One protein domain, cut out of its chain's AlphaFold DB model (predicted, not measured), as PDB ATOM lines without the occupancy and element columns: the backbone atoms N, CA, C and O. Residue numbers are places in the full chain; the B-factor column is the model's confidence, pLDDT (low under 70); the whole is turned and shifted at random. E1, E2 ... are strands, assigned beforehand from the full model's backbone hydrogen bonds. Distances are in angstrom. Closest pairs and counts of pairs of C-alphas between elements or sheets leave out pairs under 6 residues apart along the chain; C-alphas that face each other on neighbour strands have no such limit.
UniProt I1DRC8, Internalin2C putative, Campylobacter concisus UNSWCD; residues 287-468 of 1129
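This is residues 287 to 468 of the 1129 residues of the protein "Internalin2C putative" of Campylobacter concisus UNSWCD (UniProt I1DRC8). Two twisted sheets, only partly face to face, make a sandwich: E4, E7, E8, E9, E11 and E12 in one, E1, E3, E5, E6 and E10 in the other. The long axis runs from the turn of the hairpin E11 and E12 at one end to a small parallel pair, E2 and E13, at the other. The 182 printed residues hold no named helix and thirteen named strands, E1 to E13 in chain order; the class is all strand, though named elements hold 79 residues, under half. Both large sheets are branched and their neighbour pairs antiparallel. The whole is compact, with a radius of gyration of the C-alphas of 16.6 A and spans of 55 by 38 by 31 A.

In the larger sheet E4, residues 337 to 345, bends by 64 degrees at residue 340. On one side of it lie E8, residues 395 to 399 (N 344 and O 396 2.7 A apart), and E9, residues 410 to 412 (N 337 and O 412, 2.9 A). On the other side lies E11, residues 436 to 443 (N 343 and O 438, 2.8 A). E7, residues 388 to 390, forms a hairpin with E8 (N 389 and O 397, 2.8 A), and E12, residues 448 to 453, one with E11 (N 441 and O 450, 2.9 A). In the other sheet E3, residues 322 to 331, has E1, residues 287 to 295, on one side (N 291 and O 326, 2.9 A) and E10, residues 419 to 428, on the other (N 327 and O 422, 2.8 A). E3 lies on one side of E10, and on the other side lie E5, residues 351 to 353, beside residues 426 to 428 of E10 with N 427 and O 352 2.9 A apart, and E6, residues 364 to 368, beside residues 419 to 423 with N 366 and O 421 2.8 A apart. The facing parts of the two sheets are 10.0 A centre to centre, their strands at 25 degrees; the closest C-alphas of E8 and E10, Tyr 398 and Val 422, are 7.7 A apart. E2, residues 315 to 318, and E13, residues 464 to 467, are parallel (N 465 and O 315, 2.9 A).

E1 begins at C-alpha 287 (84.355, -17.249, 45.816) and measures 27.3 A from first to last C-alpha. E3 measures 30.2 A, E10 28.1 A, E11 23.5 A and E4 20.9 A. E13 ends at C-alpha 467 (92.547, 12.669, 54.764).

The C-alphas of Asp 445 and Glu 468, the two farthest apart, are 55.0 A apart. The printed part has no cut. The links E1 to E2 and E6 to E7, 19 residues each, are long. The mean pLDDT of the printed part is 74.3; 54 residues are under 70, among them residues 355 to 387.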
ATOM      1  N   CYS A 287      84.118 -18.678  45.985       86.88
ATOM      2  CA  CYS A 287      84.355 -17.249  45.816       86.88
ATOM      3  C   CYS A 287      83.771 -16.437  46.981       86.88
ATOM      4  O   CYS A 287      83.007 -16.966  47.792       86.88
ATOM      5  N   TYR A 288      84.118 -15.146  47.075       88.25
ATOM      6  CA  TYR A 288      83.582 -14.237  48.093       88.25
ATOM      7  C   TYR A 288      82.966 -12.938  47.542       88.25
ATOM      8  O   TYR A 288      83.274 -12.484  46.444       88.25
ATOM      9  N   THR A 289      82.121 -12.282  48.334       86.75
ATOM     10  CA  THR A 289      81.668 -10.896  48.139       86.75
ATOM     11  C   THR A 289      81.895 -10.094  49.417       86.75
ATOM     12  O   THR A 289      81.689 -10.614  50.513       86.75
ATOM     13  N   GLU A 290      82.339  -8.836  49.302       86.31
ATOM     14  CA  GLU A 290      82.627  -7.972  50.456       86.31
ATOM     15  C   GLU A 290      81.780  -6.689  50.480       86.31
ATOM     16  O   GLU A 290      81.481  -6.088  49.448       86.31
ATOM     17  N   LYS A 291      81.397  -6.253  51.686       86.12
ATOM     18  CA  LYS A 291      80.668  -5.003  51.943       86.12
ATOM     19  C   LYS A 291      81.306  -4.243  53.109       86.12
ATOM     20  O   LYS A 291      81.482  -4.815  54.185       86.12
ATOM     21  N   PHE A 292      81.570  -2.948  52.908       87.56
ATOM     22  CA  PHE A 292      82.121  -2.041  53.924       87.56
ATOM     23  C   PHE A 292      81.087  -1.040  54.452       87.56
ATOM     24  O   PHE A 292      80.341  -0.429  53.682       87.56
ATOM     25  N   GLU A 293      81.112  -0.804  55.763       87.19
ATOM     26  CA  GLU A 293      80.364   0.254  56.449       87.19
ATOM     27  C   GLU A 293      81.317   1.023  57.379       87.19
ATOM     28  O   GLU A 293      82.087   0.410  58.114       87.19
ATOM     29  N   VAL A 294      81.289   2.358  57.371       85.81
ATOM     30  CA  VAL A 294      82.161   3.202  58.214       85.81
ATOM     31  C   VAL A 294      81.363   3.908  59.303       85.81
ATOM     32  O   VAL A 294      80.229   4.336  59.072       85.81
ATOM     33  N   SER A 295      81.960   4.057  60.487       80.12
ATOM     34  CA  SER A 295      81.356   4.805  61.590       80.12
ATOM     35  C   SER A 295      81.955   6.202  61.722       80.12
ATOM     36  O   SER A 295      83.170   6.348  61.847       80.12
ATOM     37  N   ARG A 296      81.094   7.229  61.734       64.69
ATOM     38  CA  ARG A 296      81.488   8.621  62.034       64.69
ATOM     39  C   ARG A 296      81.519   8.921  63.539       64.69
ATOM     40  O   ARG A 296      82.287   9.776  63.960       64.69
ATOM     41  N   ASP A 297      80.770   8.153  64.337       62.91
ATOM     42  CA  ASP A 297      80.519   8.403  65.766       62.91
ATOM     43  C   ASP A 297      80.972   7.225  66.650       62.91
ATOM     44  O   ASP A 297      80.214   6.715  67.474       62.91
ATOM     45  N   LYS A 298      82.203   6.732  66.439       65.81
ATOM     46  CA  LYS A 298      82.845   5.674  67.256       65.81
ATOM     47  C   LYS A 298      81.955   4.441  67.542       65.81
ATOM     48  O   LYS A 298      82.024   3.863  68.621       65.81
ATOM     49  N   GLY A 299      81.147   4.014  66.569       62.22
ATOM     50  CA  GLY A 299      80.353   2.780  66.619       62.22
ATOM     51  C   GLY A 299      78.842   2.955  66.818       62.22
ATOM     52  O   GLY A 299      78.124   1.963  66.700       62.22
ATOM     53  N   ALA A 300      78.342   4.176  67.055       65.31
ATOM     54  CA  ALA A 300      76.911   4.430  67.281       65.31
ATOM     55  C   ALA A 300      76.050   4.382  65.999       65.31
ATOM     56  O   ALA A 300      74.882   4.004  66.047       65.31
ATOM     57  N   SER A 301      76.627   4.737  64.848       76.88
ATOM     58  CA  SER A 301      75.967   4.719  63.535       76.88
ATOM     59  C   SER A 301      76.940   4.259  62.445       76.88
ATOM     60  O   SER A 301      78.147   4.512  62.547       76.88
ATOM     61  N   TRP A 302      76.418   3.571  61.425       83.25
ATOM     62  CA  TRP A 302      77.179   2.926  60.350       83.25
ATOM     63  C   TRP A 302      76.628   3.329  58.985       83.25
ATOM     64  O   TRP A 302      75.427   3.236  58.742       83.25
ATOM     65  N   ILE A 303      77.509   3.783  58.093       84.75
ATOM     66  CA  ILE A 303      77.147   4.267  56.756       84.75
ATOM     67  C   ILE A 303      77.845   3.387  55.711       84.75
ATOM     68  O   ILE A 303      79.060   3.203  55.812       84.75
ATOM     69  N   PRO A 304      77.134   2.864  54.696       85.00
ATOM     70  CA  PRO A 304      77.745   2.045  53.654       85.00
ATOM     71  C   PRO A 304      78.748   2.845  52.814       85.00
ATOM     72  O   PRO A 304      78.501   3.998  52.447       85.00
ATOM     73  N   VAL A 305      79.877   2.217  52.484       85.19
ATOM     74  CA  VAL A 305      80.870   2.776  51.558       85.19
ATOM     75  C   VAL A 305      80.356   2.633  50.127       85.19
ATOM     76  O   VAL A 305      79.902   1.563  49.724       85.19
ATOM     77  N   LYS A 306      80.422   3.715  49.346       81.94
ATOM     78  CA  LYS A 306      79.997   3.709  47.936       81.94
ATOM     79  C   LYS A 306      80.995   2.943  47.064       81.94
ATOM     80  O   LYS A 306      82.181   2.907  47.376       81.94
ATOM     81  N   LEU A 307      80.540   2.384  45.944       81.31
ATOM     82  CA  LEU A 307      81.405   1.739  44.951       81.31
ATOM     83  C   LEU A 307      81.881   2.750  43.892       81.31
ATOM     84  O   LEU A 307      81.194   3.726  43.583       81.31
ATOM     85  N   LYS A 308      83.066   2.525  43.318       67.38
ATOM     86  CA  LYS A 308      83.571   3.281  42.163       67.38
ATOM     87  C   LYS A 308      82.671   3.002  40.953       67.38
ATOM     88  O   LYS A 308      82.431   1.847  40.623       67.38
ATOM     89  N   GLY A 309      82.172   4.061  40.310       64.75
ATOM     90  CA  GLY A 309      81.239   3.985  39.173       64.75
ATOM     91  C   GLY A 309      79.767   4.242  39.528       64.75
ATOM     92  O   GLY A 309      78.963   4.478  38.632       64.75
ATOM     93  N   SER A 310      79.403   4.269  40.814       62.44
ATOM     94  CA  SER A 310      78.097   4.773  41.263       62.44
ATOM     95  C   SER A 310      78.069   6.310  41.203       62.44
ATOM     96  O   SER A 310      79.089   6.948  41.460       62.44
ATOM     97  N   SER A 311      76.922   6.934  40.912       52.28
ATOM     98  CA  SER A 311      76.769   8.399  40.917       52.28
ATOM     99  C   SER A 311      76.919   8.968  42.338       52.28
ATOM    100  O   SER A 311      75.947   9.086  43.087       52.28
ATOM    101  N   GLY A 312      78.147   9.278  42.755       58.88
ATOM    102  CA  GLY A 312      78.425   9.885  44.053       58.88
ATOM    103  C   GLY A 312      79.914  10.043  44.358       58.88
ATOM    104  O   GLY A 312      80.735   9.223  43.959       58.88
ATOM    105  N   GLU A 313      80.244  11.094  45.110       66.75
ATOM    106  CA  GLU A 313      81.600  11.352  45.608       66.75
ATOM    107  C   GLU A 313      82.102  10.240  46.540       66.75
ATOM    108  O   GLU A 313      81.308   9.519  47.158       66.75
ATOM    109  N   ALA A 314      83.430  10.126  46.639       72.69
ATOM    110  CA  ALA A 314      84.103   9.188  47.530       72.69
ATOM    111  C   ALA A 314      83.645   9.366  48.984       72.69
ATOM    112  O   ALA A 314      83.438  10.483  49.459       72.69
ATOM    113  N   THR A 315      83.519   8.264  49.719       78.38
ATOM    114  CA  THR A 315      83.301   8.303  51.163       78.38
ATOM    115  C   THR A 315      84.598   8.779  51.828       78.38
ATOM    116  O   THR A 315      85.598   8.065  51.812       78.38
ATOM    117  N   ILE A 316      84.604  10.002  52.373       75.56
ATOM    118  CA  ILE A 316      85.777  10.602  53.030       75.56
ATOM    119  C   ILE A 316      85.768  10.253  54.522       75.56
ATOM    120  O   ILE A 316      84.760  10.460  55.201       75.56
ATOM    121  N   VAL A 317      86.888   9.739  55.031       75.00
ATOM    122  CA  VAL A 317      87.084   9.359  56.441       75.00
ATOM    123  C   VAL A 317      88.463   9.803  56.939       75.00
ATOM    124  O   VAL A 317      89.377  10.020  56.149       75.00
ATOM    125  N   LYS A 318      88.625   9.969  58.255       75.31
ATOM    126  CA  LYS A 318      89.910  10.326  58.885       75.31
ATOM    127  C   LYS A 318      90.610   9.075  59.422       75.31
ATOM    128  O   LYS A 318      89.938   8.080  59.716       75.31
ATOM    129  N   LYS A 319      91.931   9.145  59.606       79.50
ATOM    130  CA  LYS A 319      92.696   8.121  60.339       79.50
ATOM    131  C   LYS A 319      92.067   7.867  61.720       79.50
ATOM    132  O   LYS A 319      91.624   8.811  62.372       79.50
ATOM    133  N   GLY A 320      91.988   6.602  62.139       74.38
ATOM    134  CA  GLY A 320      91.373   6.175  63.405       74.38
ATOM    135  C   GLY A 320      89.853   5.941  63.362       74.38
ATOM    136  O   GLY A 320      89.240   5.618  64.382       74.38
ATOM    137  N   SER A 321      89.206   6.100  62.200       82.12
ATOM    138  CA  SER A 321      87.778   5.769  62.041       82.12
ATOM    139  C   SER A 321      87.554   4.248  62.066       82.12
ATOM    140  O   SER A 321      88.405   3.489  61.608       82.12
ATOM    141  N   LEU A 322      86.397   3.790  62.558       84.12
ATOM    142  CA  LEU A 322      86.043   2.362  62.572       84.12
ATOM    143  C   LEU A 322      85.388   1.939  61.250       84.12
ATOM    144  O   LEU A 322      84.494   2.629  60.752       84.12
ATOM    145  N   VAL A 323      85.776   0.774  60.731       87.00
ATOM    146  CA  VAL A 323      85.188   0.139  59.545       87.00
ATOM    147  C   VAL A 323      84.705  -1.271  59.879       87.00
ATOM    148  O   VAL A 323      85.405  -2.056  60.517       87.00
ATOM    149  N   ARG A 324      83.484  -1.590  59.457       86.44
ATOM    150  CA  ARG A 324      82.863  -2.907  59.561       86.44
ATOM    151  C   ARG A 324      82.879  -3.561  58.188       86.44
ATOM    152  O   ARG A 324      82.396  -2.975  57.218       86.44
ATOM    153  N   THR A 325      83.378  -4.788  58.138       87.44
ATOM    154  CA  THR A 325      83.493  -5.589  56.920       87.44
ATOM    155  C   THR A 325      82.595  -6.809  57.034       87.44
ATOM    156  O   THR A 325      82.624  -7.514  58.040       87.44
ATOM    157  N   THR A 326      81.786  -7.055  56.007       85.25
ATOM    158  CA  THR A 326      80.965  -8.265  55.872       85.25
ATOM    159  C   THR A 326      81.397  -9.018  54.622       85.25
ATOM    160  O   THR A 326      81.391  -8.439  53.541       85.25
ATOM    161  N   VAL A 327      81.751 -10.290  54.775       87.50
ATOM    162  CA  VAL A 327      82.251 -11.181  53.724       87.50
ATOM    163  C   VAL A 327      81.262 -12.323  53.552       87.50
ATOM    164  O   VAL A 327      80.946 -12.996  54.528       87.50
ATOM    165  N   THR A 328      80.764 -12.560  52.347       86.50
ATOM    166  CA  THR A 328      79.935 -13.727  52.020       86.50
ATOM    167  C   THR A 328      80.717 -14.659  51.109       86.50
ATOM    168  O   THR A 328      81.252 -14.196  50.118       86.50
ATOM    169  N   VAL A 329      80.798 -15.939  51.460       88.00
ATOM    170  CA  VAL A 329      81.525 -16.996  50.754       88.00
ATOM    171  C   VAL A 329      80.521 -17.995  50.190       88.00
ATOM    172  O   VAL A 329      79.649 -18.473  50.920       88.00
ATOM    173  N   GLU A 330      80.649 -18.301  48.905       87.19
ATOM    174  CA  GLU A 330      79.720 -19.129  48.128       87.19
ATOM    175  C   GLU A 330      80.491 -20.055  47.185       87.19
ATOM    176  O   GLU A 330      81.605 -19.738  46.774       87.19
ATOM    177  N   ASN A 331      79.898 -21.191  46.816       86.88
ATOM    178  CA  ASN A 331      80.483 -22.126  45.857       86.88
ATOM    179  C   ASN A 331      79.670 -22.145  44.559       86.88
ATOM    180  O   ASN A 331      78.612 -22.766  44.480       86.88
ATOM    181  N   GLY A 332      80.178 -21.452  43.540       78.31
ATOM    182  CA  GLY A 332      79.559 -21.372  42.215       78.31
ATOM    183  C   GLY A 332      79.975 -22.482  41.256       78.31
ATOM    184  O   GLY A 332      79.610 -22.447  40.082       78.31
ATOM    185  N   GLY A 333      80.792 -23.426  41.722       76.31
ATOM    186  CA  GLY A 333      81.283 -24.530  40.913       76.31
ATOM    187  C   GLY A 333      80.227 -25.601  40.677       76.31
ATOM    188  O   GLY A 333      79.069 -25.471  41.069       76.31
ATOM    189  N   SER A 334      80.669 -26.688  40.057       72.50
ATOM    190  CA  SER A 334      79.902 -27.924  39.868       72.50
ATOM    191  C   SER A 334      80.259 -29.008  40.899       72.50
ATOM    192  O   SER A 334      79.872 -30.160  40.732       72.50
ATOM    193  N   GLU A 335      81.038 -28.665  41.931       74.50
ATOM    194  CA  GLU A 335      81.638 -29.602  42.891       74.50
ATOM    195  C   GLU A 335      81.540 -29.054  44.320       74.50
ATOM    196  O   GLU A 335      81.794 -27.869  44.519       74.50
ATOM    197  N   ASP A 336      81.185 -29.884  45.307       81.62
ATOM    198  CA  ASP A 336      81.082 -29.480  46.721       81.62
ATOM    199  C   ASP A 336      82.462 -29.252  47.361       81.62
ATOM    200  O   ASP A 336      83.432 -29.950  47.052       81.62
ATOM    201  N   ALA A 337      82.546 -28.299  48.294       83.94
ATOM    202  CA  ALA A 337      83.761 -27.998  49.046       83.94
ATOM    203  C   ALA A 337      83.595 -28.376  50.528       83.94
ATOM    204  O   ALA A 337      82.896 -27.700  51.288       83.94
ATOM    205  N   TYR A 338      84.235 -29.463  50.960       83.50
ATOM    206  CA  TYR A 338      84.152 -29.960  52.338       83.50
ATOM    207  C   TYR A 338      85.278 -29.403  53.221       83.50
ATOM    208  O   TYR A 338      86.355 -29.065  52.734       83.50
ATOM    209  N   GLY A 339      85.053 -29.329  54.538       83.44
ATOM    210  CA  GLY A 339      86.071 -28.870  55.491       83.44
ATOM    211  C   GLY A 339      86.391 -27.374  55.396       83.44
ATOM    212  O   GLY A 339      87.510 -26.978  55.708       83.44
ATOM    213  N   SER A 340      85.425 -26.559  54.967       86.44
ATOM    214  CA  SER A 340      85.605 -25.157  54.581       86.44
ATOM    215  C   SER A 340      86.070 -24.261  55.738       86.44
ATOM    216  O   SER A 340      85.402 -24.124  56.767       86.44
ATOM    217  N   ILE A 341      87.212 -23.598  55.556       87.81
ATOM    218  CA  ILE A 341      87.770 -22.604  56.489       87.81
ATOM    219  C   ILE A 341      88.090 -21.338  55.701       87.81
ATOM    220  O   ILE A 341      88.785 -21.431  54.701       87.81
ATOM    221  N   LEU A 342      87.631 -20.171  56.153       89.06
ATOM    222  CA  LEU A 342      87.962 -18.862  55.587       89.06
ATOM    223  C   LEU A 342      89.043 -18.190  56.429       89.06
ATOM    224  O   LEU A 342      88.834 -17.932  57.610       89.06
ATOM    225  N   ARG A 343      90.154 -17.808  55.814       89.94
ATOM    226  CA  ARG A 343      91.172 -16.955  56.421       89.94
ATOM    227  C   ARG A 343      91.134 -15.558  55.805       89.94
ATOM    228  O   ARG A 343      91.138 -15.391  54.590       89.94
ATOM    229  N   VAL A 344      91.096 -14.550  56.666       88.56
ATOM    230  CA  VAL A 344      91.076 -13.126  56.335       88.56
ATOM    231  C   VAL A 344      92.433 -12.526  56.686       88.56
ATOM    232  O   VAL A 344      92.805 -12.500  57.858       88.56
ATOM    233  N   ASN A 345      93.136 -12.005  55.681       87.06
ATOM    234  CA  ASN A 345      94.437 -11.352  55.819       87.06
ATOM    235  C   ASN A 345      94.286  -9.843  55.537       87.06
ATOM    236  O   ASN A 345      94.296  -9.397  54.383       87.06
ATOM    237  N   LEU A 346      94.115  -9.057  56.601       86.31
ATOM    238  CA  LEU A 346      94.024  -7.597  56.580       86.31
ATOM    239  C   LEU A 346      95.371  -6.971  56.202       86.31
ATOM    240  O   LEU A 346      96.438  -7.441  56.595       86.31
ATOM    241  N   LYS A 347      95.317  -5.875  55.446       85.44
ATOM    242  CA  LYS A 347      96.498  -5.097  55.068       85.44
ATOM    243  C   LYS A 347      96.802  -4.050  56.147       85.44
ATOM    244  O   LYS A 347      95.932  -3.203  56.372       85.44
ATOM    245  N   PRO A 348      97.996  -4.057  56.775       83.38
ATOM    246  CA  PRO A 348      98.356  -3.099  57.824       83.38
ATOM    247  C   PRO A 348      98.273  -1.632  57.387       83.38
ATOM    248  O   PRO A 348      98.044  -0.750  58.205       83.38
ATOM    249  N   GLU A 349      98.435  -1.348  56.094       82.31
ATOM    250  CA  GLU A 349      98.313   0.005  55.544       82.31
ATOM    251  C   GLU A 349      96.863   0.510  55.530       82.31
ATOM    252  O   GLU A 349      96.630   1.723  55.525       82.31
ATOM    253  N   PHE A 350      95.896  -0.414  55.522       85.94
ATOM    254  CA  PHE A 350      94.472  -0.111  55.462       85.94
ATOM    255  C   PHE A 350      93.798  -0.180  56.818       85.94
ATOM    256  O   PHE A 350      93.225   0.821  57.254       85.94
ATOM    257  N   MET A 351      93.825  -1.350  57.455       86.50
ATOM    258  CA  MET A 351      93.099  -1.553  58.699       86.50
ATOM    259  C   MET A 351      93.718  -2.610  59.605       86.50
ATOM    260  O   MET A 351      94.175  -3.656  59.140       86.50
ATOM    261  N   SER A 352      93.631  -2.361  60.908       85.56
ATOM    262  CA  SER A 352      93.968  -3.314  61.963       85.56
ATOM    263  C   SER A 352      92.691  -3.828  62.642       85.56
ATOM    264  O   SER A 352      91.730  -3.083  62.849       85.56
ATOM    265  N   TYR A 353      92.628  -5.125  62.956       83.50
ATOM    266  CA  TYR A 353      91.505  -5.726  63.681       83.50
ATOM    267  C   TYR A 353      91.421  -5.146  65.093       83.50
ATOM    268  O   TYR A 353      92.401  -5.178  65.846       83.50
ATOM    269  N   LYS A 354      90.232  -4.664  65.468       74.75
ATOM    270  CA  LYS A 354      89.995  -4.052  66.774       74.75
ATOM    271  C   LYS A 354      89.180  -4.983  67.663       74.75
ATOM    272  O   LYS A 354      88.009  -5.241  67.405       74.75
ATOM    273  N   ASP A 355      89.808  -5.441  68.738       63.38
ATOM    274  CA  ASP A 355      89.167  -6.218  69.798       63.38
ATOM    275  C   ASP A 355      88.530  -5.243  70.797       63.38
ATOM    276  O   ASP A 355      89.253  -4.472  71.433       63.38
ATOM    277  N   THR A 356      87.201  -5.161  70.892       57.66
ATOM    278  CA  THR A 356      86.572  -4.103  71.702       57.66
ATOM    279  C   THR A 356      86.031  -4.593  73.037       57.66
ATOM    280  O   THR A 356      84.985  -5.234  73.136       57.66
ATOM    281  N   SER A 357      86.735  -4.175  74.094       49.62
ATOM    282  CA  SER A 357      86.191  -3.940  75.428       49.62
ATOM    283  C   SER A 357      85.057  -2.906  75.361       49.62
ATOM    284  O   SER A 357      85.210  -1.900  74.676       49.62
ATOM    285  N   THR A 358      83.985  -3.171  76.113       40.94
ATOM    286  CA  THR A 358      82.730  -2.408  76.294       40.94
ATOM    287  C   THR A 358      81.705  -2.439  75.134       40.94
ATOM    288  O   THR A 358      81.753  -1.700  74.159       40.94
ATOM    289  N   ASN A 359      80.691  -3.298  75.325       47.38
ATOM    290  CA  ASN A 359      79.325  -3.294  74.765       47.38
ATOM    291  C   ASN A 359      79.065  -3.494  73.257       47.38
ATOM    292  O   ASN A 359      77.898  -3.596  72.888       47.38
ATOM    293  N   LEU A 360      80.070  -3.653  72.395       51.78
ATOM    294  CA  LEU A 360      79.867  -4.033  70.984       51.78
ATOM    295  C   LEU A 360      80.773  -5.221  70.616       51.78
ATOM    296  O   LEU A 360      81.972  -5.048  70.414       51.78
ATOM    297  N   ARG A 361      80.208  -6.434  70.532       55.38
ATOM    298  CA  ARG A 361      80.855  -7.624  69.943       55.38
ATOM    299  C   ARG A 361      80.198  -7.918  68.598       55.38
ATOM    300  O   ARG A 361      78.998  -8.152  68.595       55.38
ATOM    301  N   THR A 362      80.932  -7.972  67.485       56.56
ATOM    302  CA  THR A 362      80.398  -8.576  66.244       56.56
ATOM    303  C   THR A 362      81.505  -9.224  65.414       56.56
ATOM    304  O   THR A 362      81.881  -8.711  64.359       56.56
ATOM    305  N   SER A 363      82.014 -10.366  65.892       54.78
ATOM    306  CA  SER A 363      82.410 -11.434  64.974       54.78
ATOM    307  C   SER A 363      81.200 -12.358  64.830       54.78
ATOM    308  O   SER A 363      80.651 -12.818  65.829       54.78
ATOM    309  N   LYS A 364      80.672 -12.514  63.614       60.22
ATOM    310  CA  LYS A 364      79.447 -13.296  63.383       60.22
ATOM    311  C   LYS A 364      79.623 -14.177  62.163       60.22
ATOM    312  O   LYS A 364      79.948 -13.658  61.101       60.22
ATOM    313  N   VAL A 365      79.384 -15.477  62.329       62.22
ATOM    314  CA  VAL A 365      79.317 -16.457  61.238       62.22
ATOM    315  C   VAL A 365      77.849 -16.823  61.017       62.22
ATOM    316  O   VAL A 365      77.164 -17.235  61.952       62.22
ATOM    317  N   ILE A 366      77.345 -16.646  59.799       65.00
ATOM    318  CA  ILE A 366      76.009 -17.085  59.375       65.00
ATOM    319  C   ILE A 366      76.183 -18.203  58.360       65.00
ATOM    320  O   ILE A 366      76.979 -18.060  57.436       65.00
ATOM    321  N   ILE A 367      75.410 -19.272  58.511       65.69
ATOM    322  CA  ILE A 367      75.350 -20.397  57.579       65.69
ATOM    323  C   ILE A 367      73.885 -20.541  57.163       65.69
ATOM    324  O   ILE A 367      73.011 -20.558  58.033       65.69
ATOM    325  N   SER A 368      73.600 -20.598  55.862       65.00
ATOM    326  CA  SER A 368      72.227 -20.721  55.352       65.00
ATOM    327  C   SER A 368      72.140 -21.669  54.160       65.00
ATOM    328  O   SER A 368      72.988 -21.623  53.272       65.00
ATOM    329  N   ASP A 369      71.070 -22.470  54.138       59.12
ATOM    330  CA  ASP A 369      70.678 -23.382  53.050       59.12
ATOM    331  C   ASP A 369      69.787 -22.693  51.982       59.12
ATOM    332  O   ASP A 369      69.267 -23.350  51.082       59.12
ATOM    333  N   ALA A 370      69.548 -21.377  52.090       59.81
ATOM    334  CA  ALA A 370      68.707 -20.600  51.170       59.81
ATOM    335  C   ALA A 370      69.517 -19.539  50.405       59.81
ATOM    336  O   ALA A 370      70.506 -19.025  50.921       59.81
ATOM    337  N   ARG A 371      69.070 -19.156  49.196       57.09
ATOM    338  CA  ARG A 371      69.710 -18.103  48.376       57.09
ATOM    339  C   ARG A 371      69.810 -16.761  49.124       57.09
ATOM    340  O   ARG A 371      68.950 -16.438  49.942       57.09
ATOM    341  N   SER A 372      70.823 -15.965  48.766       55.81
ATOM    342  CA  SER A 372      71.315 -14.683  49.323       55.81
ATOM    343  C   SER A 372      70.310 -13.589  49.749       55.81
ATOM    344  O   SER A 372      70.735 -12.566  50.288       55.81
ATOM    345  N   ASN A 373      69.001 -13.760  49.534       48.03
ATOM    346  CA  ASN A 373      68.003 -12.683  49.565       48.03
ATOM    347  C   ASN A 373      67.120 -12.643  50.829       48.03
ATOM    348  O   ASN A 373      66.241 -11.789  50.912       48.03
ATOM    349  N   SER A 374      67.323 -13.523  51.816       48.12
ATOM    350  CA  SER A 374      66.618 -13.426  53.103       48.12
ATOM    351  C   SER A 374      67.486 -12.745  54.165       48.12
ATOM    352  O   SER A 374      68.513 -13.292  54.565       48.12
ATOM    353  N   GLU A 375      67.039 -11.606  54.698       46.44
ATOM    354  CA  GLU A 375      67.615 -10.973  55.901       46.44
ATOM    355  C   GLU A 375      67.277 -11.725  57.205       46.44
ATOM    356  O   GLU A 375      67.540 -11.231  58.296       46.44
ATOM    357  N   ASN A 376      66.702 -12.930  57.132       46.19
ATOM    358  CA  ASN A 376      66.419 -13.736  58.316       46.19
ATOM    359  C   ASN A 376      67.704 -14.399  58.827       46.19
ATOM    360  O   ASN A 376      68.143 -15.438  58.340       46.19
ATOM    361  N   TRP A 377      68.310 -13.761  59.828       51.06
ATOM    362  CA  TRP A 377      69.506 -14.209  60.534       51.06
ATOM    363  C   TRP A 377      69.214 -15.438  61.417       51.06
ATOM    364  O   TRP A 377      69.001 -15.291  62.621       51.06
ATOM    365  N   THR A 378      69.266 -16.661  60.882       46.69
ATOM    366  CA  THR A 378      69.449 -17.852  61.733       46.69
ATOM    367  C   THR A 378      70.869 -17.827  62.277       46.69
ATOM    368  O   THR A 378      71.843 -18.167  61.610       46.69
ATOM    369  N   THR A 379      70.990 -17.284  63.480       46.25
ATOM    370  CA  THR A 379      72.266 -17.042  64.138       46.25
ATOM    371  C   THR A 379      72.687 -18.334  64.836       46.25
ATOM    372  O   THR A 379      71.929 -18.842  65.657       46.25
ATOM    373  N   LEU A 380      73.893 -18.845  64.572       47.12
ATOM    374  CA  LEU A 380      74.612 -19.592  65.606       47.12
ATOM    375  C   LEU A 380      74.935 -18.552  66.682       47.12
ATOM    376  O   LEU A 380      75.910 -17.814  66.564       47.12
ATOM    377  N   THR A 381      74.032 -18.362  67.646       42.72
ATOM    378  CA  THR A 381      74.258 -17.457  68.776       42.72
ATOM    379  C   THR A 381      75.310 -18.081  69.665       42.72
ATOM    380  O   THR A 381      74.998 -18.795  70.614       42.72
ATOM    381  N   SER A 382      76.563 -17.801  69.351       44.12
ATOM    382  CA  SER A 382      77.598 -17.751  70.355       44.12
ATOM    383  C   SER A 382      78.179 -16.339  70.285       44.12
ATOM    384  O   SER A 382      78.948 -15.987  69.397       44.12
ATOM    385  N   ASP A 383      77.788 -15.490  71.237       46.81
ATOM    386  CA  ASP A 383      78.491 -14.229  71.525       46.81
ATOM    387  C   ASP A 383      79.936 -14.493  72.022       46.81
ATOM    388  O   ASP A 383      80.686 -13.570  72.351       46.81
ATOM    389  N   THR A 384      80.323 -15.769  72.109       50.09
ATOM    390  CA  THR A 384      81.664 -16.314  72.285       50.09
ATOM    391  C   THR A 384      82.254 -16.601  70.896       50.09
ATOM    392  O   THR A 384      81.647 -17.293  70.087       50.09
ATOM    393  N   ASN A 385      83.430 -16.050  70.587       56.31
ATOM    394  CA  ASN A 385      84.158 -16.175  69.311       56.31
ATOM    395  C   ASN A 385      84.607 -17.629  68.965       56.31
ATOM    396  O   ASN A 385      85.707 -17.824  68.468       56.31
ATOM    397  N   GLU A 386      83.816 -18.671  69.236       60.47
ATOM    398  CA  GLU A 386      84.225 -20.089  69.211       60.47
ATOM    399  C   GLU A 386      84.618 -20.613  67.821       60.47
ATOM    400  O   GLU A 386      85.423 -21.535  67.714       60.47
ATOM    401  N   ASN A 387      84.098 -20.004  66.751       65.25
ATOM    402  CA  ASN A 387      84.447 -20.348  65.365       65.25
ATOM    403  C   ASN A 387      85.545 -19.451  64.768       65.25
ATOM    404  O   ASN A 387      85.938 -19.679  63.621       65.25
ATOM    405  N   LEU A 388      86.015 -18.443  65.515       73.50
ATOM    406  CA  LEU A 388      87.085 -17.526  65.126       73.50
ATOM    407  C   LEU A 388      88.375 -17.897  65.864       73.50
ATOM    408  O   LEU A 388      88.466 -17.786  67.084       73.50
ATOM    409  N   ASN A 389      89.408 -18.246  65.110       76.81
ATOM    410  CA  ASN A 389      90.772 -18.313  65.604       76.81
ATOM    411  C   ASN A 389      91.524 -17.041  65.187       76.81
ATOM    412  O   ASN A 389      91.803 -16.826  64.005       76.81
ATOM    413  N   ARG A 390      91.826 -16.170  66.155       75.19
ATOM    414  CA  ARG A 390      92.624 -14.962  65.923       75.19
ATOM    415  C   ARG A 390      94.101 -15.333  65.978       75.19
ATOM    416  O   ARG A 390      94.600 -15.683  67.042       75.19
ATOM    417  N   ILE A 391      94.789 -15.201  64.850       74.25
ATOM    418  CA  ILE A 391      96.233 -15.441  64.776       74.25
ATOM    419  C   ILE A 391      96.984 -14.183  65.244       74.25
ATOM    420  O   ILE A 391      97.852 -14.274  66.107       74.25
ATOM    421  N   ASP A 392      96.598 -12.999  64.751       76.62
ATOM    422  CA  ASP A 392      97.142 -11.699  65.175       76.62
ATOM    423  C   ASP A 392      96.131 -10.546  64.933       76.62
ATOM    424  O   ASP A 392      94.922 -10.771  64.867       76.62
ATOM    425  N   SER A 393      96.567  -9.278  64.907       71.75
ATOM    426  CA  SER A 393      95.693  -8.124  64.607       71.75
ATOM    427  C   SER A 393      95.382  -7.930  63.117       71.75
ATOM    428  O   SER A 393      94.628  -7.028  62.775       71.75
ATOM    429  N   HIS A 394      95.932  -8.744  62.228       81.44
ATOM    430  CA  HIS A 394      95.738  -8.670  60.783       81.44
ATOM    431  C   HIS A 394      95.290 -10.007  60.174       81.44
ATOM    432  O   HIS A 394      94.845 -10.021  59.035       81.44
ATOM    433  N   THR A 395      95.324 -11.107  60.924       84.94
ATOM    434  CA  THR A 395      95.013 -12.454  60.439       84.94
ATOM    435  C   THR A 395      93.909 -13.099  61.279       84.94
ATOM    436  O   THR A 395      94.092 -13.370  62.473       84.94
ATOM    437  N   LEU A 396      92.762 -13.374  60.650       84.94
ATOM    438  CA  LEU A 396      91.576 -13.985  61.270       84.94
ATOM    439  C   LEU A 396      91.205 -15.277  60.534       84.94
ATOM    440  O   LEU A 396      91.176 -15.287  59.310       84.94
ATOM    441  N   GLU A 397      90.872 -16.351  61.245       86.31
ATOM    442  CA  GLU A 397      90.475 -17.627  60.636       86.31
ATOM    443  C   GLU A 397      89.098 -18.075  61.145       86.31
ATOM    444  O   GLU A 397      88.868 -18.151  62.350       86.31
ATOM    445  N   TYR A 398      88.180 -18.369  60.226       84.94
ATOM    446  CA  TYR A 398      86.780 -18.699  60.478       84.94
ATOM    447  C   TYR A 398      86.437 -20.075  59.919       84.94
ATOM    448  O   TYR A 398      86.627 -20.342  58.735       84.94
ATOM    449  N   LYS A 399      85.854 -20.941  60.744       84.69
ATOM    450  CA  LYS A 399      85.306 -22.230  60.292       84.69
ATOM    451  C   LYS A 399      83.911 -21.991  59.717       84.69
ATOM    452  O   LYS A 399      83.056 -21.434  60.407       84.69
ATOM    453  N   ILE A 400      83.701 -22.343  58.447       83.00
ATOM    454  CA  ILE A 400      82.516 -21.941  57.670       83.00
ATOM    455  C   ILE A 400      81.884 -23.120  56.919       83.00
ATOM    456  O   ILE A 400      82.481 -24.184  56.807       83.00
ATOM    457  N   GLY A 401      80.672 -22.935  56.393       77.56
ATOM    458  CA  GLY A 401      79.936 -23.964  55.647       77.56
ATOM    459  C   GLY A 401      78.961 -24.772  56.508       77.56
ATOM    460  O   GLY A 401      78.979 -24.719  57.737       77.56
ATOM    461  N   LYS A 402      78.071 -25.517  55.853       79.44
ATOM    462  CA  LYS A 402      77.045 -26.351  56.489       79.44
ATOM    463  C   LYS A 402      77.674 -27.380  57.427       79.44
ATOM    464  O   LYS A 402      78.644 -28.034  57.062       79.44
ATOM    465  N   ASN A 403      77.115 -27.527  58.631       75.50
ATOM    466  CA  ASN A 403      77.627 -28.396  59.702       75.50
ATOM    467  C   ASN A 403      79.031 -28.033  60.237       75.50
ATOM    468  O   ASN A 403      79.672 -28.869  60.875       75.50
ATOM    469  N   ALA A 404      79.515 -26.804  60.013       76.12
ATOM    470  CA  ALA A 404      80.744 -26.331  60.647       76.12
ATOM    471  C   ALA A 404      80.613 -26.285  62.182       76.12
ATOM    472  O   ALA A 404      79.551 -25.990  62.732       76.12
ATOM    473  N   SER A 405      81.720 -26.549  62.872       72.06
ATOM    474  CA  SER A 405      81.841 -26.514  64.333       72.06
ATOM    475  C   SER A 405      83.071 -25.708  64.761       72.06
ATOM    476  O   SER A 405      83.926 -25.378  63.936       72.06
ATOM    477  N   HIS A 406      83.232 -25.484  66.070       69.94
ATOM    478  CA  HIS A 406      84.421 -24.830  66.631       69.94
ATOM    479  C   HIS A 406      85.725 -25.588  66.331       69.94
ATOM    480  O   HIS A 406      86.805 -25.010  66.432       69.94
ATOM    481  N   ALA A 407      85.663 -26.874  65.963       70.19
ATOM    482  CA  ALA A 407      86.825 -27.712  65.675       70.19
ATOM    483  C   ALA A 407      87.050 -27.920  64.168       70.19
ATOM    484  O   ALA A 407      88.192 -27.817  63.721       70.19
ATOM    485  N   VAL A 408      85.985 -28.134  63.391       77.75
ATOM    486  CA  VAL A 408      86.048 -28.619  62.000       77.75
ATOM    487  C   VAL A 408      85.208 -27.738  61.066       77.75
ATOM    488  O   VAL A 408      84.090 -27.362  61.419       77.75
ATOM    489  N   GLY A 409      85.747 -27.417  59.884       80.06
ATOM    490  CA  GLY A 409      85.035 -26.695  58.822       80.06
ATOM    491  C   GLY A 409      83.908 -27.521  58.186       80.06
ATOM    492  O   GLY A 409      83.933 -28.749  58.223       80.06
ATOM    493  N   GLY A 410      82.913 -26.846  57.615       81.06
ATOM    494  CA  GLY A 410      81.699 -27.447  57.056       81.06
ATOM    495  C   GLY A 410      81.710 -27.575  55.529       81.06
ATOM    496  O   GLY A 410      82.745 -27.440  54.880       81.06
ATOM    497  N   GLU A 411      80.547 -27.837  54.940       84.81
ATOM    498  CA  GLU A 411      80.364 -28.007  53.491       84.81
ATOM    499  C   GLU A 411      79.841 -26.724  52.820       84.81
ATOM    500  O   GLU A 411      78.841 -26.149  53.258       84.81
ATOM    501  N   LEU A 412      80.477 -26.295  51.728       85.88
ATOM    502  CA  LEU A 412      79.910 -25.343  50.772       85.88
ATOM    503  C   LEU A 412      79.450 -26.107  49.528       85.88
ATOM    504  O   LEU A 412      80.266 -26.576  48.730       85.88
ATOM    505  N   THR A 413      78.139 -26.237  49.386       82.25
ATOM    506  CA  THR A 413      77.496 -27.000  48.325       82.25
ATOM    507  C   THR A 413      77.575 -26.226  47.005       82.25
ATOM    508  O   THR A 413      77.346 -25.014  46.978       82.25
ATOM    509  N   HIS A 414      77.898 -26.926  45.918       83.50
ATOM    510  CA  HIS A 414      78.011 -26.404  44.550       83.50
ATOM    511  C   HIS A 414      76.739 -25.686  44.047       83.50
ATOM    512  O   HIS A 414      75.681 -25.747  44.677       83.50
ATOM    513  N   GLU A 415      76.816 -25.009  42.893       78.12
ATOM    514  CA  GLU A 415      75.696 -24.274  42.264       78.12
ATOM    515  C   GLU A 415      75.051 -23.181  43.143       78.12
ATOM    516  O   GLU A 415      73.862 -22.877  43.005       78.12
ATOM    517  N   TYR A 416      75.818 -22.562  44.045       79.06
ATOM    518  CA  TYR A 416      75.336 -21.529  44.974       79.06
ATOM    519  C   TYR A 416      74.190 -22.012  45.881       79.06
ATOM    520  O   TYR A 416      73.308 -21.235  46.265       79.06
ATOM    521  N   ARG A 417      74.148 -23.314  46.196       79.56
ATOM    522  CA  ARG A 417      73.058 -23.907  46.988       79.56
ATOM    523  C   ARG A 417      73.090 -23.498  48.458       79.56
ATOM    524  O   ARG A 417      72.039 -23.487  49.092       79.56
ATOM    525  N   ASN A 418      74.254 -23.136  48.992       79.62
ATOM    526  CA  ASN A 418      74.399 -22.565  50.327       79.62
ATOM    527  C   ASN A 418      75.476 -21.460  50.357       79.62
ATOM    528  O   ASN A 418      76.217 -21.266  49.392       79.62
ATOM    529  N   TYR A 419      75.546 -20.722  51.469       82.44
ATOM    530  CA  TYR A 419      76.563 -19.687  51.680       82.44
ATOM    531  C   TYR A 419      77.000 -19.585  53.143       82.44
ATOM    532  O   TYR A 419      76.275 -19.971  54.067       82.44
ATOM    533  N   ALA A 420      78.173 -18.990  53.354       82.12
ATOM    534  CA  ALA A 420      78.654 -18.573  54.666       82.12
ATOM    535  C   ALA A 420      78.892 -17.060  54.700       82.12
ATOM    536  O   ALA A 420      79.446 -16.501  53.763       82.12
ATOM    537  N   ARG A 421      78.498 -16.362  55.768       81.81
ATOM    538  CA  ARG A 421      78.761 -14.921  55.932       81.81
ATOM    539  C   ARG A 421      79.531 -14.654  57.213       81.81
ATOM    540  O   ARG A 421      79.098 -15.082  58.275       81.81
ATOM    541  N   VAL A 422      80.627 -13.911  57.112       81.62
ATOM    542  CA  VAL A 422      81.502 -13.512  58.213       81.62
ATOM    543  C   VAL A 422      81.504 -11.992  58.344       81.62
ATOM    544  O   VAL A 422      81.618 -11.287  57.348       81.62
ATOM    545  N   GLN A 423      81.388 -11.466  59.562       81.50
ATOM    546  CA  GLN A 423      81.477 -10.027  59.834       81.50
ATOM    547  C   GLN A 423      82.561  -9.727  60.876       81.50
ATOM    548  O   GLN A 423      82.679 -10.482  61.835       81.50
ATOM    549  N   PHE A 424      83.325  -8.642  60.697       81.62
ATOM    550  CA  PHE A 424      84.342  -8.159  61.646       81.62
ATOM    551  C   PHE A 424      84.529  -6.630  61.578       81.62
ATOM    552  O   PHE A 424      84.062  -5.981  60.640       81.62
ATOM    553  N   ILE A 425      85.200  -6.044  62.580       82.69
ATOM    554  CA  ILE A 425      85.476  -4.597  62.687       82.69
ATOM    555  C   ILE A 425      86.990  -4.347  62.758       82.69
ATOM    556  O   ILE A 425      87.714  -5.076  63.436       82.69
ATOM    557  N   GLY A 426      87.461  -3.286  62.101       84.31
ATOM    558  CA  GLY A 426      88.816  -2.766  62.280       84.31
ATOM    559  C   GLY A 426      88.894  -1.242  62.299       84.31
ATOM    560  O   GLY A 426      87.895  -0.545  62.111       84.31
ATOM    561  N   GLU A 427      90.090  -0.732  62.570       85.44
ATOM    562  CA  GLU A 427      90.414   0.694  62.643       85.44
ATOM    563  C   GLU A 427      91.236   1.117  61.423       85.44
ATOM    564  O   GLU A 427      92.148   0.401  61.019       85.44
ATOM    565  N   ILE A 428      90.877   2.248  60.806       85.44
ATOM    566  CA  ILE A 428      91.510   2.753  59.581       85.44
ATOM    567  C   ILE A 428      92.865   3.391  59.890       85.44
ATOM    568  O   ILE A 428      92.945   4.320  60.696       85.44
ATOM    569  N   GLU A 429      93.895   2.968  59.157       82.94
ATOM    570  CA  GLU A 429      95.281   3.398  59.359       82.94
ATOM    571  C   GLU A 429      95.705   4.522  58.402       82.94
ATOM    572  O   GLU A 429      95.763   5.684  58.807       82.94
ATOM    573  N   LYS A 430      96.029   4.208  57.137       79.25
ATOM    574  CA  LYS A 430      96.668   5.164  56.215       79.25
ATOM    575  C   LYS A 430      95.963   5.290  54.868       79.25
ATOM    576  O   LYS A 430      95.602   6.391  54.468       79.25
ATOM    577  N   GLU A 431      95.778   4.190  54.149       82.00
ATOM    578  CA  GLU A 431      95.193   4.199  52.804       82.00
ATOM    579  C   GLU A 431      94.371   2.938  52.533       82.00
ATOM    580  O   GLU A 431      94.661   1.873  53.066       82.00
ATOM    581  N   TYR A 432      93.348   3.018  51.678       82.75
ATOM    582  CA  TYR A 432      92.587   1.823  51.308       82.75
ATOM    583  C   TYR A 432      93.461   0.836  50.521       82.75
ATOM    584  O   TYR A 432      93.966   1.153  49.441       82.75
ATOM    585  N   LYS A 433      93.578  -0.388  51.042       82.69
ATOM    586  CA  LYS A 433      94.147  -1.558  50.368       82.69
ATOM    587  C   LYS A 433      93.151  -2.702  50.456       82.69
ATOM    588  O   LYS A 433      92.577  -2.955  51.510       82.69
ATOM    589  N   LYS A 434      92.972  -3.404  49.341       80.44
ATOM    590  CA  LYS A 434      92.057  -4.539  49.247       80.44
ATOM    591  C   LYS A 434      92.539  -5.700  50.128       80.44
ATOM    592  O   LYS A 434      93.711  -6.078  50.063       80.44
ATOM    593  N   THR A 435      91.639  -6.236  50.947       80.81
ATOM    594  CA  THR A 435      91.896  -7.368  51.850       80.81
ATOM    595  C   THR A 435      92.027  -8.667  51.054       80.81
ATOM    596  O   THR A 435      91.329  -8.860  50.060       80.81
ATOM    597  N   ARG A 436      92.931  -9.560  51.478       79.81
ATOM    598  CA  ARG A 436      93.115 -10.885  50.863       79.81
ATOM    599  C   ARG A 436      92.317 -11.931  51.647       79.81
ATOM    600  O   ARG A 436      92.423 -11.976  52.872       79.81
ATOM    601  N   TYR A 437      91.577 -12.784  50.938       87.06
ATOM    602  CA  TYR A 437      90.814 -13.894  51.514       87.06
ATOM    603  C   TYR A 437      91.314 -15.229  50.965       87.06
ATOM    604  O   TYR A 437      91.476 -15.395  49.757       87.06
ATOM    605  N   GLU A 438      91.563 -16.170  51.862       87.62
ATOM    606  CA  GLU A 438      92.004 -17.534  51.570       87.62
ATOM    607  C   GLU A 438      90.959 -18.512  52.077       87.62
ATOM    608  O   GLU A 438      90.304 -18.247  53.087       87.62
ATOM    609  N   ALA A 439      90.802 -19.642  51.398       84.44
ATOM    610  CA  ALA A 439      89.951 -20.701  51.885       84.44
ATOM    611  C   ALA A 439      90.609 -22.074  51.790       84.44
ATOM    612  O   ALA A 439      91.317 -22.394  50.835       84.44
ATOM    613  N   LYS A 440      90.343 -22.888  52.811       85.69
ATOM    614  CA  LYS A 440      90.792 -24.275  52.870       85.69
ATOM    615  C   LYS A 440      89.638 -25.218  52.637       85.69
ATOM    616  O   LYS A 440      88.610 -25.078  53.298       85.69
ATOM    617  N   PHE A 441      89.854 -26.203  51.772       83.44
ATOM    618  CA  PHE A 441      88.915 -27.280  51.483       83.44
ATOM    619  C   PHE A 441      89.645 -28.618  51.450       83.44
ATOM    620  O   PHE A 441      90.834 -28.704  51.135       83.44
ATOM    621  N   GLN A 442      88.926 -29.689  51.750       71.94
ATOM    622  CA  GLN A 442      89.455 -31.040  51.731       71.94
ATOM    623  C   GLN A 442      88.538 -31.951  50.922       71.94
ATOM    624  O   GLN A 442      87.332 -31.973  51.146       71.94
ATOM    625  N   ASN A 443      89.122 -32.762  50.039       64.94
ATOM    626  CA  ASN A 443      88.445 -33.907  49.442       64.94
ATOM    627  C   ASN A 443      89.182 -35.191  49.850       64.94
ATOM    628  O   ASN A 443      90.286 -35.473  49.377       64.94
ATOM    629  N   SER A 444      88.584 -35.957  50.765       60.53
ATOM    630  CA  SER A 444      89.169 -37.190  51.300       60.53
ATOM    631  C   SER A 444      89.305 -38.305  50.262       60.53
ATOM    632  O   SER A 444      90.260 -39.073  50.349       60.53
ATOM    633  N   ASP A 445      88.421 -38.363  49.262       58.00
ATOM    634  CA  ASP A 445      88.408 -39.423  48.241       58.00
ATOM    635  C   ASP A 445      89.531 -39.237  47.208       58.00
ATOM    636  O   ASP A 445      90.076 -40.206  46.674       58.00
ATOM    637  N   ALA A 446      89.906 -37.981  46.949       57.41
ATOM    638  CA  ALA A 446      90.993 -37.611  46.043       57.41
ATOM    639  C   ALA A 446      92.352 -37.436  46.753       57.41
ATOM    640  O   ALA A 446      93.375 -37.318  46.083       57.41
ATOM    641  N   GLY A 447      92.381 -37.397  48.094       59.50
ATOM    642  CA  GLY A 447      93.584 -37.068  48.872       59.50
ATOM    643  C   GLY A 447      94.062 -35.619  48.685       59.50
ATOM    644  O   GLY A 447      95.195 -35.297  49.044       59.50
ATOM    645  N   LEU A 448      93.213 -34.751  48.125       62.88
ATOM    646  CA  LEU A 448      93.535 -33.367  47.783       62.88
ATOM    647  C   LEU A 448      93.141 -32.428  48.929       62.88
ATOM    648  O   LEU A 448      92.027 -32.489  49.458       62.88
ATOM    649  N   LYS A 449      94.066 -31.540  49.301       66.50
ATOM    650  CA  LYS A 449      93.820 -30.407  50.197       66.50
ATOM    651  C   LYS A 449      94.049 -29.132  49.403       66.50
ATOM    652  O   LYS A 449      95.132 -28.945  48.860       66.50
ATOM    653  N   PHE A 450      93.032 -28.288  49.354       70.75
ATOM    654  CA  PHE A 450      93.134 -26.943  48.819       70.75
ATOM    655  C   PHE A 450      93.327 -25.989  49.996       70.75
ATOM    656  O   PHE A 450      92.607 -26.087  50.986       70.75
ATOM    657  N   ASP A 451      94.324 -25.121  49.919       78.69
ATOM    658  CA  ASP A 451      94.646 -24.120  50.940       78.69
ATOM    659  C   ASP A 451      95.213 -22.907  50.211       78.69
ATOM    660  O   ASP A 451      96.428 -22.727  50.135       78.69
ATOM    661  N   ASP A 452      94.326 -22.154  49.564       73.19
ATOM    662  CA  ASP A 452      94.732 -21.044  48.708       73.19
ATOM    663  C   ASP A 452      93.688 -19.920  48.671       73.19
ATOM    664  O   ASP A 452      92.624 -19.980  49.296       73.19
ATOM    665  N   ARG A 453      94.018 -18.841  47.968       78.06
ATOM    666  CA  ARG A 453      93.181 -17.663  47.772       78.06
ATOM    667  C   ARG A 453      91.857 -18.030  47.095       78.06
ATOM    668  O   ARG A 453      91.817 -18.823  46.163       78.06
ATOM    669  N   ILE A 454      90.778 -17.378  47.525       82.31
ATOM    670  CA  ILE A 454      89.496 -17.403  46.809       82.31
ATOM    671  C   ILE A 454      89.270 -16.086  46.066       82.31
ATOM    672  O   ILE A 454      89.664 -15.013  46.532       82.31
ATOM    673  N   SER A 455      88.642 -16.162  44.895       78.75
ATOM    674  CA  SER A 455      88.343 -15.003  44.052       78.75
ATOM    675  C   SER A 455      87.054 -14.298  44.484       78.75
ATOM    676  O   SER A 455      86.239 -14.849  45.220       78.75
ATOM    677  N   GLU A 456      86.821 -13.078  43.995       81.56
ATOM    678  CA  GLU A 456      85.511 -12.438  44.163       81.56
ATOM    679  C   GLU A 456      84.462 -13.089  43.266       81.56
ATOM    680  O   GLU A 456      84.721 -13.321  42.088       81.56
ATOM    681  N   CYS A 457      83.259 -13.320  43.791       80.88
ATOM    682  CA  CYS A 457      82.120 -13.749  42.980       80.88
ATOM    683  C   CYS A 457      81.686 -12.632  42.018       80.88
ATOM    684  O   CYS A 457      81.185 -12.885  40.926       80.88
ATOM    685  N   THR A 458      81.859 -11.370  42.419       77.69
ATOM    686  CA  THR A 458      81.633 -10.196  41.571       77.69
ATOM    687  C   THR A 458      82.664  -9.131  41.928       77.69
ATOM    688  O   THR A 458      82.671  -8.687  43.078       77.69
ATOM    689  N   PRO A 459      83.527  -8.707  40.983       72.50
ATOM    690  CA  PRO A 459      84.533  -7.688  41.245       72.50
ATOM    691  C   PRO A 459      83.904  -6.388  41.749       72.50
ATOM    692  O   PRO A 459      83.136  -5.741  41.035       72.50
ATOM    693  N   THR A 460      84.249  -5.980  42.968       72.12
ATOM    694  CA  THR A 460      83.830  -4.685  43.522       72.12
ATOM    695  C   THR A 460      85.034  -3.797  43.832       72.12
ATOM    696  O   THR A 460      86.167  -4.251  44.010       72.12
ATOM    697  N   SER A 461      84.807  -2.482  43.808       78.69
ATOM    698  CA  SER A 461      85.830  -1.467  44.077       78.69
ATOM    699  C   SER A 461      85.260  -0.377  44.983       78.69
ATOM    700  O   SER A 461      84.570   0.514  44.490       78.69
ATOM    701  N   PRO A 462      85.525  -0.418  46.296       81.94
ATOM    702  CA  PRO A 462      85.111   0.630  47.224       81.94
ATOM    703  C   PRO A 462      85.705   2.001  46.859       81.94
ATOM    704  O   PRO A 462      86.855   2.113  46.431       81.94
ATOM    705  N   ASN A 463      84.918   3.062  47.036       82.81
ATOM    706  CA  ASN A 463      85.306   4.453  46.809       82.81
ATOM    707  C   ASN A 463      85.522   5.169  48.153       82.81
ATOM    708  O   ASN A 463      84.666   5.926  48.611       82.81
ATOM    709  N   LEU A 464      86.654   4.884  48.800       79.69
ATOM    710  CA  LEU A 464      87.029   5.386  50.127       79.69
ATOM    711  C   LEU A 464      88.267   6.302  50.023       79.69
ATOM    712  O   LEU A 464      89.264   5.898  49.425       79.69
ATOM    713  N   LYS A 465      88.224   7.514  50.604       78.38
ATOM    714  CA  LYS A 465      89.358   8.467  50.662       78.38
ATOM    715  C   LYS A 465      89.699   8.812  52.116       78.38
ATOM    716  O   LYS A 465      88.809   9.186  52.876       78.38
ATOM    717  N   ILE A 466      90.979   8.715  52.483       74.44
ATOM    718  CA  ILE A 466      91.495   9.029  53.828       74.44
ATOM    719  C   ILE A 466      92.232  10.382  53.780       74.44
ATOM    720  O   ILE A 466      92.973  10.616  52.827       74.44
ATOM    721  N   VAL A 467      91.988  11.290  54.737       63.78
ATOM    722  CA  VAL A 467      92.547  12.669  54.764       63.78
ATOM    723  C   VAL A 467      93.184  13.037  56.119       63.78
ATOM    724  O   VAL A 467      92.678  12.614  57.163       63.78
ATOM    725  N   GLU A 468      94.262  13.837  56.093       58.84
ATOM    726  CA  GLU A 468      94.975  14.446  57.245       58.84
ATOM    727  C   GLU A 468      94.738  15.982  57.302       58.84
ATOM    728  O   GLU A 468      94.200  16.534  56.343       58.84
TER     729      GLU A 468